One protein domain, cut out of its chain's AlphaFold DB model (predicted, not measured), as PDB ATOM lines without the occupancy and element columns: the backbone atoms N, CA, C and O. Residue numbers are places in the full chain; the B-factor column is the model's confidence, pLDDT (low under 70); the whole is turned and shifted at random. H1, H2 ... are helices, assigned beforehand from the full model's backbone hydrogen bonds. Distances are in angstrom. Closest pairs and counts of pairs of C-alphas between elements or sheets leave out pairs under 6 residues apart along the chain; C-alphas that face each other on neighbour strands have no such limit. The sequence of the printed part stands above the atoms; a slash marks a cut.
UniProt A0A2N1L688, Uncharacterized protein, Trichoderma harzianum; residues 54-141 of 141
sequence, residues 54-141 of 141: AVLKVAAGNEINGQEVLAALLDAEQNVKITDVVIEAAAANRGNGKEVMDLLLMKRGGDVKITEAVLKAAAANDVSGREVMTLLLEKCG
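Overview. This is residues 54 to 141 of the 141 residues of an uncharacterized protein of Trichoderma harzianum (UniProt A0A2N1L688). Three helical pairs stand side by side as a chain wound in stacked turns, H1, H3 and H5 making one layer and H2, H4 and H6 the other. Within each layer the helices run the same way, and H3 and H4 form the middle pair. The printed part has 88 residues, with six named helices in the order H1 to H6 and no named strand; the class is all helix. It is compact, with a radius of gyration of the C-alphas of 11.4 A and spans of 31 by 26 by 19 A.

Along the chain. H1, residues 54 to 60, begins at C-alpha 54 (202.023, 251.370, 329.136). H2, residues 66 to 76, is 15.4 A long. H3 holds residues 84 to 92. H4, residues 97 to 108, is 15.8 A long. H5 holds residues 116 to 123. H6, residues 129 to 140, is 15.9 A long and ends at C-alpha 140 (226.043, 247.725, 321.522).

Arrangement. H3 is the hub. It touches H1, closest C-alphas Lys 57 and Val 86, 4.5 A, and H5, Glu 88 and Val 118, 4.7 A. H3 and H4 form a hairpin at a shallow tilt of 34 degrees, only just short of steep. H4 touches H2 at 18 degrees, closest C-alphas Gln 67 and Val 100, 4.8 A, and H6 at 20 degrees, Lys 98 and Val 132, 4.9 A. H1 and H2 touch at a steep tilt of 50 degrees, closest C-alphas Ala 59 and Gly 66, 5.2 A. H2 and H6 are apart. In H1 to H6 every O i to N i+4 pair is within hydrogen-bond range.

Size, cuts and confidence. The C-alphas farthest apart, those of Asn 79 and Asp 126, are 32.9 A apart. The printed part has no cut and no long link. Residues 140 to 141 have pLDDT under 70.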
ATOM      1  N   ALA A  54     202.708 252.569 328.662       90.19
ATOM      2  CA  ALA A  54     202.023 251.370 329.136       90.19
ATOM      3  C   ALA A  54     201.662 250.419 327.985       90.19
ATOM      4  O   ALA A  54     201.871 249.213 328.100       90.19
ATOM      5  N   VAL A  55     201.177 250.956 326.860       91.81
ATOM      6  CA  VAL A  55     200.845 250.157 325.670       91.81
ATOM      7  C   VAL A  55     202.104 249.514 325.087       91.81
ATOM      8  O   VAL A  55     202.097 248.327 324.770       91.81
ATOM      9  N   LEU A  56     203.203 250.265 325.003       93.62
ATOM     10  CA  LEU A  56     204.475 249.749 324.492       93.62
ATOM     11  C   LEU A  56     205.073 248.689 325.407       93.62
ATOM     12  O   LEU A  56     205.567 247.683 324.915       93.62
ATOM     13  N   LYS A  57     204.993 248.878 326.727       95.62
ATOM     14  CA  LYS A  57     205.447 247.891 327.710       95.62
ATOM     15  C   LYS A  57     204.687 246.577 327.554       95.62
ATOM     16  O   LYS A  57     205.301 245.515 327.546       95.62
ATOM     17  N   VAL A  58     203.360 246.647 327.424       95.25
ATOM     18  CA  VAL A  58     202.516 245.461 327.219       95.25
ATOM     19  C   VAL A  58     202.849 244.779 325.892       95.25
ATOM     20  O   VAL A  58     202.968 243.559 325.859       95.25
ATOM     21  N   ALA A  59     203.048 245.546 324.818       95.50
ATOM     22  CA  ALA A  59     203.450 245.001 323.524       95.50
ATOM     23  C   ALA A  59     204.836 244.336 323.578       95.50
ATOM     24  O   ALA A  59     204.998 243.219 323.102       95.50
ATOM     25  N   ALA A  60     205.813 244.983 324.216       95.75
ATOM     26  CA  ALA A  60     207.165 244.459 324.378       95.75
ATOM     27  C   ALA A  60     207.211 243.180 325.230       95.75
ATOM     28  O   ALA A  60     208.015 242.291 324.965       95.75
ATOM     29  N   GLY A  61     206.327 243.064 326.224       95.81
ATOM     30  CA  GLY A  61     206.177 241.866 327.052       95.81
ATOM     31  C   GLY A  61     205.282 240.775 326.453       95.81
ATOM     32  O   GLY A  61     205.025 239.779 327.124       95.81
ATOM     33  N   ASN A  62     204.760 240.946 325.235       96.94
ATOM     34  CA  ASN A  62     203.890 239.949 324.617       96.94
ATOM     35  C   ASN A  62     204.723 238.790 324.051       96.94
ATOM     36  O   ASN A  62     205.507 238.958 323.118       96.94
ATOM     37  N   GLU A  63     204.544 237.607 324.632       95.50
ATOM     38  CA  GLU A  63     205.342 236.413 324.329       95.50
ATOM     39  C   GLU A  63     204.971 235.733 323.005       95.50
ATOM     40  O   GLU A  63     205.734 234.901 322.527       95.50
ATOM     41  N   ILE A  64     203.819 236.065 322.411       93.69
ATOM     42  CA  ILE A  64     203.316 235.388 321.206       93.69
ATOM     43  C   ILE A  64     203.527 236.265 319.968       93.69
ATOM     44  O   ILE A  64     204.259 235.871 319.071       93.69
ATOM     45  N   ASN A  65     202.928 237.463 319.949       94.06
ATOM     46  CA  ASN A  65     202.930 238.375 318.789       94.06
ATOM     47  C   ASN A  65     203.537 239.748 319.140       94.06
ATOM     48  O   ASN A  65     203.071 240.793 318.674       94.06
ATOM     49  N   GLY A  66     204.495 239.779 320.073       94.12
ATOM     50  CA  GLY A  66     205.070 241.029 320.573       94.12
ATOM     51  C   GLY A  66     205.763 241.841 319.492       94.12
ATOM     52  O   GLY A  66     205.549 243.051 319.417       94.12
ATOM     53  N   GLN A  67     206.518 241.185 318.610       95.06
ATOM     54  CA  GLN A  67     207.189 241.839 317.493       95.06
ATOM     55  C   GLN A  67     206.200 242.543 316.557       95.06
ATOM     56  O   GLN A  67     206.386 243.722 316.259       95.06
ATOM     57  N   GLU A  68     205.141 241.868 316.102       95.62
ATOM     58  CA  GLU A  68     204.188 242.432 315.138       95.62
ATOM     59  C   GLU A  68     203.380 243.574 315.750       95.62
ATOM     60  O   GLU A  68     203.203 244.623 315.123       95.62
ATOM     61  N   VAL A  69     202.914 243.391 316.991       94.38
ATOM     62  CA  VAL A  69     202.159 244.424 317.710       94.38
ATOM     63  C   VAL A  69     203.041 245.646 317.943       94.38
ATOM     64  O   VAL A  69     202.622 246.769 317.658       94.38
ATOM     65  N   LEU A  70     204.272 245.452 318.418       95.00
ATOM     66  CA  LEU A  70     205.186 246.560 318.664       95.00
ATOM     67  C   LEU A  70     205.591 247.255 317.358       95.00
ATOM     68  O   LEU A  70     205.616 248.482 317.317       95.00
ATOM     69  N   ALA A  71     205.829 246.512 316.275       94.31
ATOM     70  CA  ALA A  71     206.137 247.089 314.967       94.31
ATOM     71  C   ALA A  71     205.015 248.010 314.476       94.31
ATOM     72  O   ALA A  71     205.281 249.159 314.121       94.31
ATOM     73  N   ALA A  72     203.763 247.546 314.538       93.12
ATOM     74  CA  ALA A  72     202.605 248.340 314.142       93.12
ATOM     75  C   ALA A  72     202.469 249.626 314.977       93.12
ATOM     76  O   ALA A  72     202.171 250.691 314.435       93.12
ATOM     77  N   LEU A  73     202.731 249.550 316.287       92.12
ATOM     78  CA  LEU A  73     202.701 250.713 317.180       92.12
ATOM     79  C   LEU A  73     203.803 251.729 316.845       92.12
ATOM     80  O   LEU A  73     203.537 252.930 316.792       92.12
ATOM     81  N   LEU A  74     205.027 251.267 316.582       89.94
ATOM     82  CA  LEU A  74     206.152 252.141 316.231       89.94
ATOM     83  C   LEU A  74     206.000 252.784 314.846       89.94
ATOM     84  O   LEU A  74     206.509 253.885 314.629       89.94
ATOM     85  N   ASP A  75     205.296 252.122 313.927       89.88
ATOM     86  CA  ASP A  75     205.002 252.652 312.591       89.88
ATOM     87  C   ASP A  75     203.823 253.636 312.591       89.88
ATOM     88  O   ASP A  75     203.787 254.563 311.778       89.88
ATOM     89  N   ALA A  76     202.883 253.491 313.531       87.00
ATOM     90  CA  ALA A  76     201.736 254.386 313.666       87.00
ATOM     91  C   ALA A  76     202.094 255.784 314.210       87.00
ATOM     92  O   ALA A  76     201.375 256.752 313.927       87.00
ATOM     93  N   GLU A  77     203.178 255.906 314.985       81.50
ATOM     94  CA  GLU A  77     203.593 257.153 315.635       81.50
ATOM     95  C   GLU A  77     205.130 257.263 315.707       81.50
ATOM     96  O   GLU A  77     205.806 256.565 316.463       81.50
ATOM     97  N   GLN A  78     205.702 258.208 314.953       77.31
ATOM     98  CA  GLN A  78     207.160 258.387 314.896       77.31
ATOM     99  C   GLN A  78     207.756 258.937 316.201       77.31
ATOM    100  O   GLN A  78     208.900 258.643 316.523       77.31
ATOM    101  N   ASN A  79     206.968 259.684 316.981       78.62
ATOM    102  CA  ASN A  79     207.405 260.332 318.224       78.62
ATOM    103  C   ASN A  79     207.187 259.475 319.479       78.62
ATOM    104  O   ASN A  79     207.085 259.996 320.594       78.62
ATOM    105  N   VAL A  80     207.099 258.158 319.311       83.75
ATOM    106  CA  VAL A  80     207.073 257.227 320.434       83.75
ATOM    107  C   VAL A  80     208.418 257.259 321.153       83.75
ATOM    108  O   VAL A  80     209.451 256.919 320.582       83.75
ATOM    109  N   LYS A  81     208.388 257.639 322.433       84.00
ATOM    110  CA  LYS A  81     209.545 257.529 323.318       84.00
ATOM    111  C   LYS A  81     209.656 256.098 323.822       84.00
ATOM    112  O   LYS A  81     208.751 255.618 324.502       84.00
ATOM    113  N   ILE A  82     210.775 255.454 323.516       88.88
ATOM    114  CA  ILE A  82     211.154 254.196 324.151       88.88
ATOM    115  C   ILE A  82     211.753 254.531 325.512       88.88
ATOM    116  O   ILE A  82     212.674 255.340 325.608       88.88
ATOM    117  N   THR A  83     211.184 253.954 326.564       91.88
ATOM    118  CA  THR A  83     211.672 254.108 327.936       91.88
ATOM    119  C   THR A  83     212.398 252.846 328.380       91.88
ATOM    120  O   THR A  83     212.182 251.765 327.826       91.88
ATOM    121  N   ASP A  84     213.212 252.971 329.426       92.38
ATOM    122  CA  ASP A  84     213.936 251.847 330.030       92.38
ATOM    123  C   ASP A  84     212.976 250.714 330.429       92.38
ATOM    124  O   ASP A  84     213.266 249.548 330.194       92.38
ATOM    125  N   VAL A  85     211.768 251.046 330.901       93.81
ATOM    126  CA  VAL A  85     210.736 250.067 331.290       93.81
ATOM    127  C   VAL A  85     210.261 249.216 330.107       93.81
ATOM    128  O   VAL A  85     209.976 248.029 330.273       93.81
ATOM    129  N   VAL A  86     210.155 249.801 328.909       94.75
ATOM    130  CA  VAL A  86     209.777 249.063 327.691       94.75
ATOM    131  C   VAL A  86     210.907 248.122 327.276       94.75
ATOM    132  O   VAL A  86     210.649 246.976 326.910       94.75
ATOM    133  N   ILE A  87     212.155 248.582 327.374       95.19
ATOM    134  CA  ILE A  87     213.342 247.794 327.017       95.19
ATOM    135  C   ILE A  87     213.535 246.641 328.013       95.19
ATOM    136  O   ILE A  87     213.797 245.512 327.607       95.19
ATOM    137  N   GLU A  88     213.343 246.883 329.309       96.81
ATOM    138  CA  GLU A  88     213.361 245.842 330.344       96.81
ATOM    139  C   GLU A  88     212.280 244.784 330.101       96.81
ATOM    140  O   GLU A  88     212.556 243.590 330.216       96.81
ATOM    141  N   ALA A  89     211.066 245.199 329.721       96.50
ATOM    142  CA  ALA A  89     209.989 244.271 329.385       96.50
ATOM    143  C   ALA A  89     210.339 243.399 328.170       96.50
ATOM    144  O   ALA A  89     210.106 242.193 328.207       96.50
ATOM    145  N   ALA A  90     210.947 243.984 327.131       96.56
ATOM    146  CA  ALA A  90     211.457 243.235 325.984       96.56
ATOM    147  C   ALA A  90     212.559 242.242 326.390       96.56
ATOM    148  O   ALA A  90     212.536 241.085 325.981       96.56
ATOM    149  N   ALA A  91     213.499 242.665 327.238       96.88
ATOM    150  CA  ALA A  91     214.594 241.819 327.709       96.88
ATOM    151  C   ALA A  91     214.110 240.631 328.561       96.88
ATOM    152  O   ALA A  91     214.638 239.521 328.463       96.88
ATOM    153  N   ALA A  92     213.082 240.855 329.381       97.38
ATOM    154  CA  ALA A  92     212.459 239.829 330.212       97.38
ATOM    155  C   ALA A  92     211.474 238.922 329.447       97.38
ATOM    156  O   ALA A  92     211.013 237.926 330.009       97.38
ATOM    157  N   ASN A  93     211.132 239.244 328.195       97.44
ATOM    158  CA  ASN A  93     210.163 238.486 327.407       97.44
ATOM    159  C   ASN A  93     210.743 237.122 326.999       97.44
ATOM    160  O   ASN A  93     211.764 237.024 326.317       97.44
ATOM    161  N   ARG A  94     210.079 236.052 327.443       96.12
ATOM    162  CA  ARG A  94     210.543 234.664 327.301       96.12
ATOM    163  C   ARG A  94     210.201 234.025 325.960       96.12
ATOM    164  O   ARG A  94     210.807 233.019 325.626       96.12
ATOM    165  N   GLY A  95     209.205 234.548 325.247       94.69
ATOM    166  CA  GLY A  95     208.714 233.944 324.004       94.69
ATOM    167  C   GLY A  95     209.172 234.675 322.747       94.69
ATOM    168  O   GLY A  95     209.499 234.040 321.753       94.69
ATOM    169  N   ASN A  96     209.217 236.007 322.802       95.06
ATOM    170  CA  ASN A  96     209.487 236.872 321.650       95.06
ATOM    171  C   ASN A  96     210.554 237.939 321.975       95.06
ATOM    172  O   ASN A  96     210.707 238.931 321.268       95.06
ATOM    173  N   GLY A  97     211.265 237.801 323.102       95.50
ATOM    174  CA  GLY A  97     212.140 238.858 323.617       95.50
ATOM    175  C   GLY A  97     213.306 239.206 322.703       95.50
ATOM    176  O   GLY A  97     213.668 240.377 322.600       95.50
ATOM    177  N   LYS A  98     213.862 238.222 321.990       95.69
ATOM    178  CA  LYS A  98     214.943 238.453 321.026       95.69
ATOM    179  C   LYS A  98     214.451 239.291 319.845       95.69
ATOM    180  O   LYS A  98     215.068 240.303 319.525       95.69
ATOM    181  N   GLU A  99     213.344 238.898 319.229       96.44
ATOM    182  CA  GLU A  99     212.744 239.559 318.069       96.44
ATOM    183  C   GLU A  99     212.247 240.968 318.413       96.44
ATOM    184  O   GLU A  99     212.474 241.919 317.660       96.44
ATOM    185  N   VAL A 100     211.618 241.127 319.581       96.56
ATOM    186  CA  VAL A 100     211.205 242.431 320.113       96.56
ATOM    187  C   VAL A 100     212.420 243.330 320.362       96.56
ATOM    188  O   VAL A 100     212.392 244.507 319.994       96.56
ATOM    189  N   MET A 101     213.487 242.806 320.974       95.62
ATOM    190  CA  MET A 101     214.699 243.585 321.245       95.62
ATOM    191  C   MET A 101     215.412 243.995 319.951       95.62
ATOM    192  O   MET A 101     215.802 245.154 319.812       95.62
ATOM    193  N   ASP A 102     215.529 243.087 318.980       95.44
ATOM    194  CA  ASP A 102     216.112 243.388 317.667       95.44
ATOM    195  C   ASP A 102     215.322 244.494 316.955       95.44
ATOM    196  O   ASP A 102     215.894 245.483 316.498       95.44
ATOM    197  N   LEU A 103     213.987 244.408 316.960       94.94
ATOM    198  CA  LEU A 103     213.118 245.433 316.386       94.94
ATOM    199  C   LEU A 103     213.329 246.812 317.035       94.94
ATOM    200  O   LEU A 103     213.401 247.820 316.322       94.94
ATOM    201  N   LEU A 104     213.426 246.868 318.368       93.56
ATOM    202  CA  LEU A 104     213.675 248.106 319.110       93.56
ATOM    203  C   LEU A 104     215.031 248.718 318.740       93.56
ATOM    204  O   LEU A 104     215.098 249.916 318.452       93.56
ATOM    205  N   LEU A 105     216.088 247.910 318.673       91.81
ATOM    206  CA  LEU A 105     217.420 248.368 318.270       91.81
ATOM    207  C   LEU A 105     217.465 248.805 316.801       91.81
ATOM    208  O   LEU A 105     218.094 249.809 316.476       91.81
ATOM    209  N   MET A 106     216.764 248.113 315.902       90.94
ATOM    210  CA  MET A 106     216.727 248.470 314.481       90.94
ATOM    211  C   MET A 106     215.945 249.761 314.217       90.94
ATOM    212  O   MET A 106     216.405 250.614 313.458       90.94
ATOM    213  N   LYS A 107     214.756 249.923 314.814       89.19
ATOM    214  CA  LYS A 107     213.883 251.083 314.548       89.19
ATOM    215  C   LYS A 107     214.209 252.303 315.404       89.19
ATOM    216  O   LYS A 107     213.865 253.419 315.006       89.19
ATOM    217  N   ARG A 108     214.783 252.104 316.592       85.56
ATOM    218  CA  ARG A 108     214.999 253.146 317.609       85.56
ATOM    219  C   ARG A 108     216.369 253.035 318.285       85.56
ATOM    220  O   ARG A 108     216.542 253.553 319.377       85.56
ATOM    221  N   GLY A 109     217.365 252.413 317.649       79.06
ATOM    222  CA  GLY A 109     218.680 252.154 318.257       79.06
ATOM    223  C   GLY A 109     219.398 253.376 318.839       79.06
ATOM    224  O   GLY A 109     220.098 253.238 319.832       79.06
ATOM    225  N   GLY A 110     219.184 254.579 318.290       80.69
ATOM    226  CA  GLY A 110     219.717 255.821 318.873       80.69
ATOM    227  C   GLY A 110     219.031 256.265 320.175       80.69
ATOM    228  O   GLY A 110     219.630 256.989 320.966       80.69
ATOM    229  N   ASP A 111     217.799 255.811 320.407       80.25
ATOM    230  CA  ASP A 111     216.991 256.111 321.592       80.25
ATOM    231  C   ASP A 111     217.051 254.990 322.643       80.25
ATOM    232  O   ASP A 111     216.702 255.210 323.806       80.25
ATOM    233  N   VAL A 112     217.487 253.784 322.257       85.56
ATOM    234  CA  VAL A 112     217.589 252.630 323.156       85.56
ATOM    235  C   VAL A 112     218.831 252.764 324.033       85.56
ATOM    236  O   VAL A 112     219.966 252.708 323.564       85.56
ATOM    237  N   LYS A 113     218.610 252.903 325.340       87.25
ATOM    238  CA  LYS A 113     219.673 252.885 326.345       87.25
ATOM    239  C   LYS A 113     219.727 251.522 327.011       87.25
ATOM    240  O   LYS A 113     218.778 251.106 327.670       87.25
ATOM    241  N   ILE A 114     220.860 250.844 326.874       89.06
ATOM    242  CA  ILE A 114     221.103 249.594 327.592       89.06
ATOM    243  C   ILE A 114     221.588 249.936 328.997       89.06
ATOM    244  O   ILE A 114     222.721 250.373 329.196       89.06
ATOM    245  N   THR A 115     220.695 249.785 329.971       92.25
ATOM    246  CA  THR A 115     220.982 250.013 331.390       92.25
ATOM    247  C   THR A 115     221.354 248.706 332.091       92.25
ATOM    248  O   THR A 115     221.121 247.606 331.586       92.25
ATOM    249  N   GLU A 116     221.898 248.808 333.304       93.12
ATOM    250  CA  GLU A 116     222.156 247.635 334.149       93.12
ATOM    251  C   GLU A 116     220.874 246.826 334.418       93.12
ATOM    252  O   GLU A 116     220.917 245.600 334.485       93.12
ATOM    253  N   ALA A 117     219.724 247.496 334.540       95.12
ATOM    254  CA  ALA A 117     218.442 246.838 334.765       95.12
ATOM    255  C   ALA A 117     218.010 245.993 333.556       95.12
ATOM    256  O   ALA A 117     217.598 244.849 333.737       95.12
ATOM    257  N   VAL A 118     218.213 246.494 332.331       94.38
ATOM    258  CA  VAL A 118     217.979 245.734 331.088       94.38
ATOM    259  C   VAL A 118     218.865 244.489 331.033       94.38
ATOM    260  O   VAL A 118     218.385 243.395 330.735       94.38
ATOM    261  N   LEU A 119     220.148 244.626 331.378       94.38
ATOM    262  CA  LEU A 119     221.075 243.493 331.422       94.38
ATOM    263  C   LEU A 119     220.672 242.473 332.497       94.38
ATOM    264  O   LEU A 119     220.668 241.273 332.236       94.38
ATOM    265  N   LYS A 120     220.269 242.913 333.691       96.69
ATOM    266  CA  LYS A 120     219.755 242.001 334.726       96.69
ATOM    267  C   LYS A 120     218.488 241.280 334.274       96.69
ATOM    268  O   LYS A 120     218.373 240.081 334.504       96.69
ATOM    269  N   ALA A 121     217.569 241.985 333.615       96.44
ATOM    270  CA  ALA A 121     216.339 241.406 333.083       96.44
ATOM    271  C   ALA A 121     216.630 240.323 332.033       96.44
ATOM    272  O   ALA A 121     216.094 239.221 332.134       96.44
ATOM    273  N   ALA A 122     217.533 240.595 331.085       96.06
ATOM    274  CA  ALA A 122     217.961 239.602 330.103       96.06
ATOM    275  C   ALA A 122     218.695 238.420 330.763       96.06
ATOM    276  O   ALA A 122     218.422 237.274 330.433       96.06
ATOM    277  N   ALA A 123     219.579 238.665 331.736       96.00
ATOM    278  CA  ALA A 123     220.290 237.598 332.447       96.00
ATOM    279  C   ALA A 123     219.359 236.691 333.272       96.00
ATOM    280  O   ALA A 123     219.649 235.510 333.433       96.00
ATOM    281  N   ALA A 124     218.255 237.235 333.792       96.94
ATOM    282  CA  ALA A 124     217.247 236.499 334.554       96.94
ATOM    283  C   ALA A 124     216.194 235.795 333.672       96.94
ATOM    284  O   ALA A 124     215.285 235.140 334.189       96.94
ATOM    285  N   ASN A 125     216.267 235.951 332.348       96.00
ATOM    286  CA  ASN A 125     215.368 235.297 331.405       96.00
ATOM    287  C   ASN A 125     215.928 233.918 331.014       96.00
ATOM    288  O   ASN A 125     216.738 233.788 330.101       96.00
ATOM    289  N   ASP A 126     215.463 232.871 331.693       95.19
ATOM    290  CA  ASP A 126     215.974 231.503 331.501       95.19
ATOM    291  C   ASP A 126     215.645 230.883 330.130       95.19
ATOM    292  O   ASP A 126     216.205 229.844 329.779       95.19
ATOM    293  N   VAL A 127     214.732 231.490 329.362       95.25
ATOM    294  CA  VAL A 127     214.266 230.951 328.076       95.25
ATOM    295  C   VAL A 127     215.019 231.599 326.916       95.25
ATOM    296  O   VAL A 127     215.756 230.917 326.210       95.25
ATOM    297  N   SER A 128     214.900 232.920 326.769       93.12
ATOM    298  CA  SER A 128     215.493 233.678 325.652       93.12
ATOM    299  C   SER A 128     216.612 234.623 326.086       93.12
ATOM    300  O   SER A 128     217.210 235.308 325.258       93.12
ATOM    301  N   GLY A 129     216.945 234.671 327.377       95.25
ATOM    302  CA  GLY A 129     217.902 235.634 327.921       95.25
ATOM    303  C   GLY A 129     219.295 235.543 327.319       95.25
ATOM    304  O   GLY A 129     219.933 236.568 327.096       95.25
ATOM    305  N   ARG A 130     219.750 234.330 326.976       96.19
ATOM    306  CA  ARG A 130     221.022 234.128 326.262       96.19
ATOM    307  C   ARG A 130     221.019 234.831 324.907       96.19
ATOM    308  O   ARG A 130     221.975 235.522 324.584       96.19
ATOM    309  N   GLU A 131     219.961 234.646 324.129       95.88
ATOM    310  CA  GLU A 131     219.847 235.189 322.774       95.88
ATOM    311  C   GLU A 131     219.725 236.712 322.807       95.88
ATOM    312  O   GLU A 131     220.384 237.399 322.027       95.88
ATOM    313  N   VAL A 132     218.950 237.236 323.762       95.81
ATOM    314  CA  VAL A 132     218.856 238.675 324.033       95.81
ATOM    315  C   VAL A 132     220.224 239.233 324.434       95.81
ATOM    316  O   VAL A 132     220.653 240.240 323.880       95.81
ATOM    317  N   MET A 133     220.952 238.584 325.346       95.44
ATOM    318  CA  MET A 133     222.295 239.016 325.755       95.44
ATOM    319  C   MET A 133     223.290 239.030 324.599       95.44
ATOM    320  O   MET A 133     224.035 239.996 324.448       95.44
ATOM    321  N   THR A 134     223.300 237.985 323.768       95.31
ATOM    322  CA  THR A 134     224.144 237.938 322.571       95.31
ATOM    323  C   THR A 134     223.836 239.111 321.643       95.31
ATOM    324  O   THR A 134     224.753 239.821 321.244       95.31
ATOM    325  N   LEU A 135     222.556 239.376 321.377       93.94
ATOM    326  CA  LEU A 135     222.123 240.491 320.540       93.94
ATOM    327  C   LEU A 135     222.563 241.854 321.102       93.94
ATOM    328  O   LEU A 135     223.081 242.689 320.360       93.94
ATOM    329  N   LEU A 136     222.410 242.071 322.411       91.19
ATOM    330  CA  LEU A 136     222.850 243.303 323.073       91.19
ATOM    331  C   LEU A 136     224.369 243.507 322.964       91.19
ATOM    332  O   LEU A 136     224.818 244.621 322.705       91.19
ATOM    333  N   LEU A 137     225.164 242.444 323.115       89.50
ATOM    334  CA  LEU A 137     226.625 242.510 322.992       89.50
ATOM    335  C   LEU A 137     227.087 242.749 321.548       89.50
ATOM    336  O   LEU A 137     228.057 243.464 321.334       89.50
ATOM    337  N   GLU A 138     226.404 242.181 320.554       88.06
ATOM    338  CA  GLU A 138     226.752 242.361 319.138       88.06
ATOM    339  C   GLU A 138     226.403 243.754 318.605       88.06
ATOM    340  O   GLU A 138     227.086 244.278 317.726       88.06
ATOM    341  N   LYS A 139     225.304 244.337 319.093       78.62
ATOM    342  CA  LYS A 139     224.761 245.602 318.576       78.62
ATOM    343  C   LYS A 139     225.195 246.825 319.381       78.62
ATOM    344  O   LYS A 139     225.110 247.934 318.857       78.62
ATOM    345  N   CYS A 140     225.623 246.640 320.630       69.25
ATOM    346  CA  CYS A 140     226.043 247.725 321.522       69.25
ATOM    347  C   CYS A 140     227.483 247.581 322.051       69.25
ATOM    348  O   CYS A 140     227.886 248.397 322.883       69.25
ATOM    349  N   GLY A 141     228.223 246.556 321.612       57.59
ATOM    350  CA  GLY A 141     229.642 246.340 321.924       57.59
ATOM    351  C   GLY A 141     230.609 247.119 321.042       57.59
ATOM    352  O   GLY A 141     230.215 247.530 319.928       57.59
TER     353      GLY A 141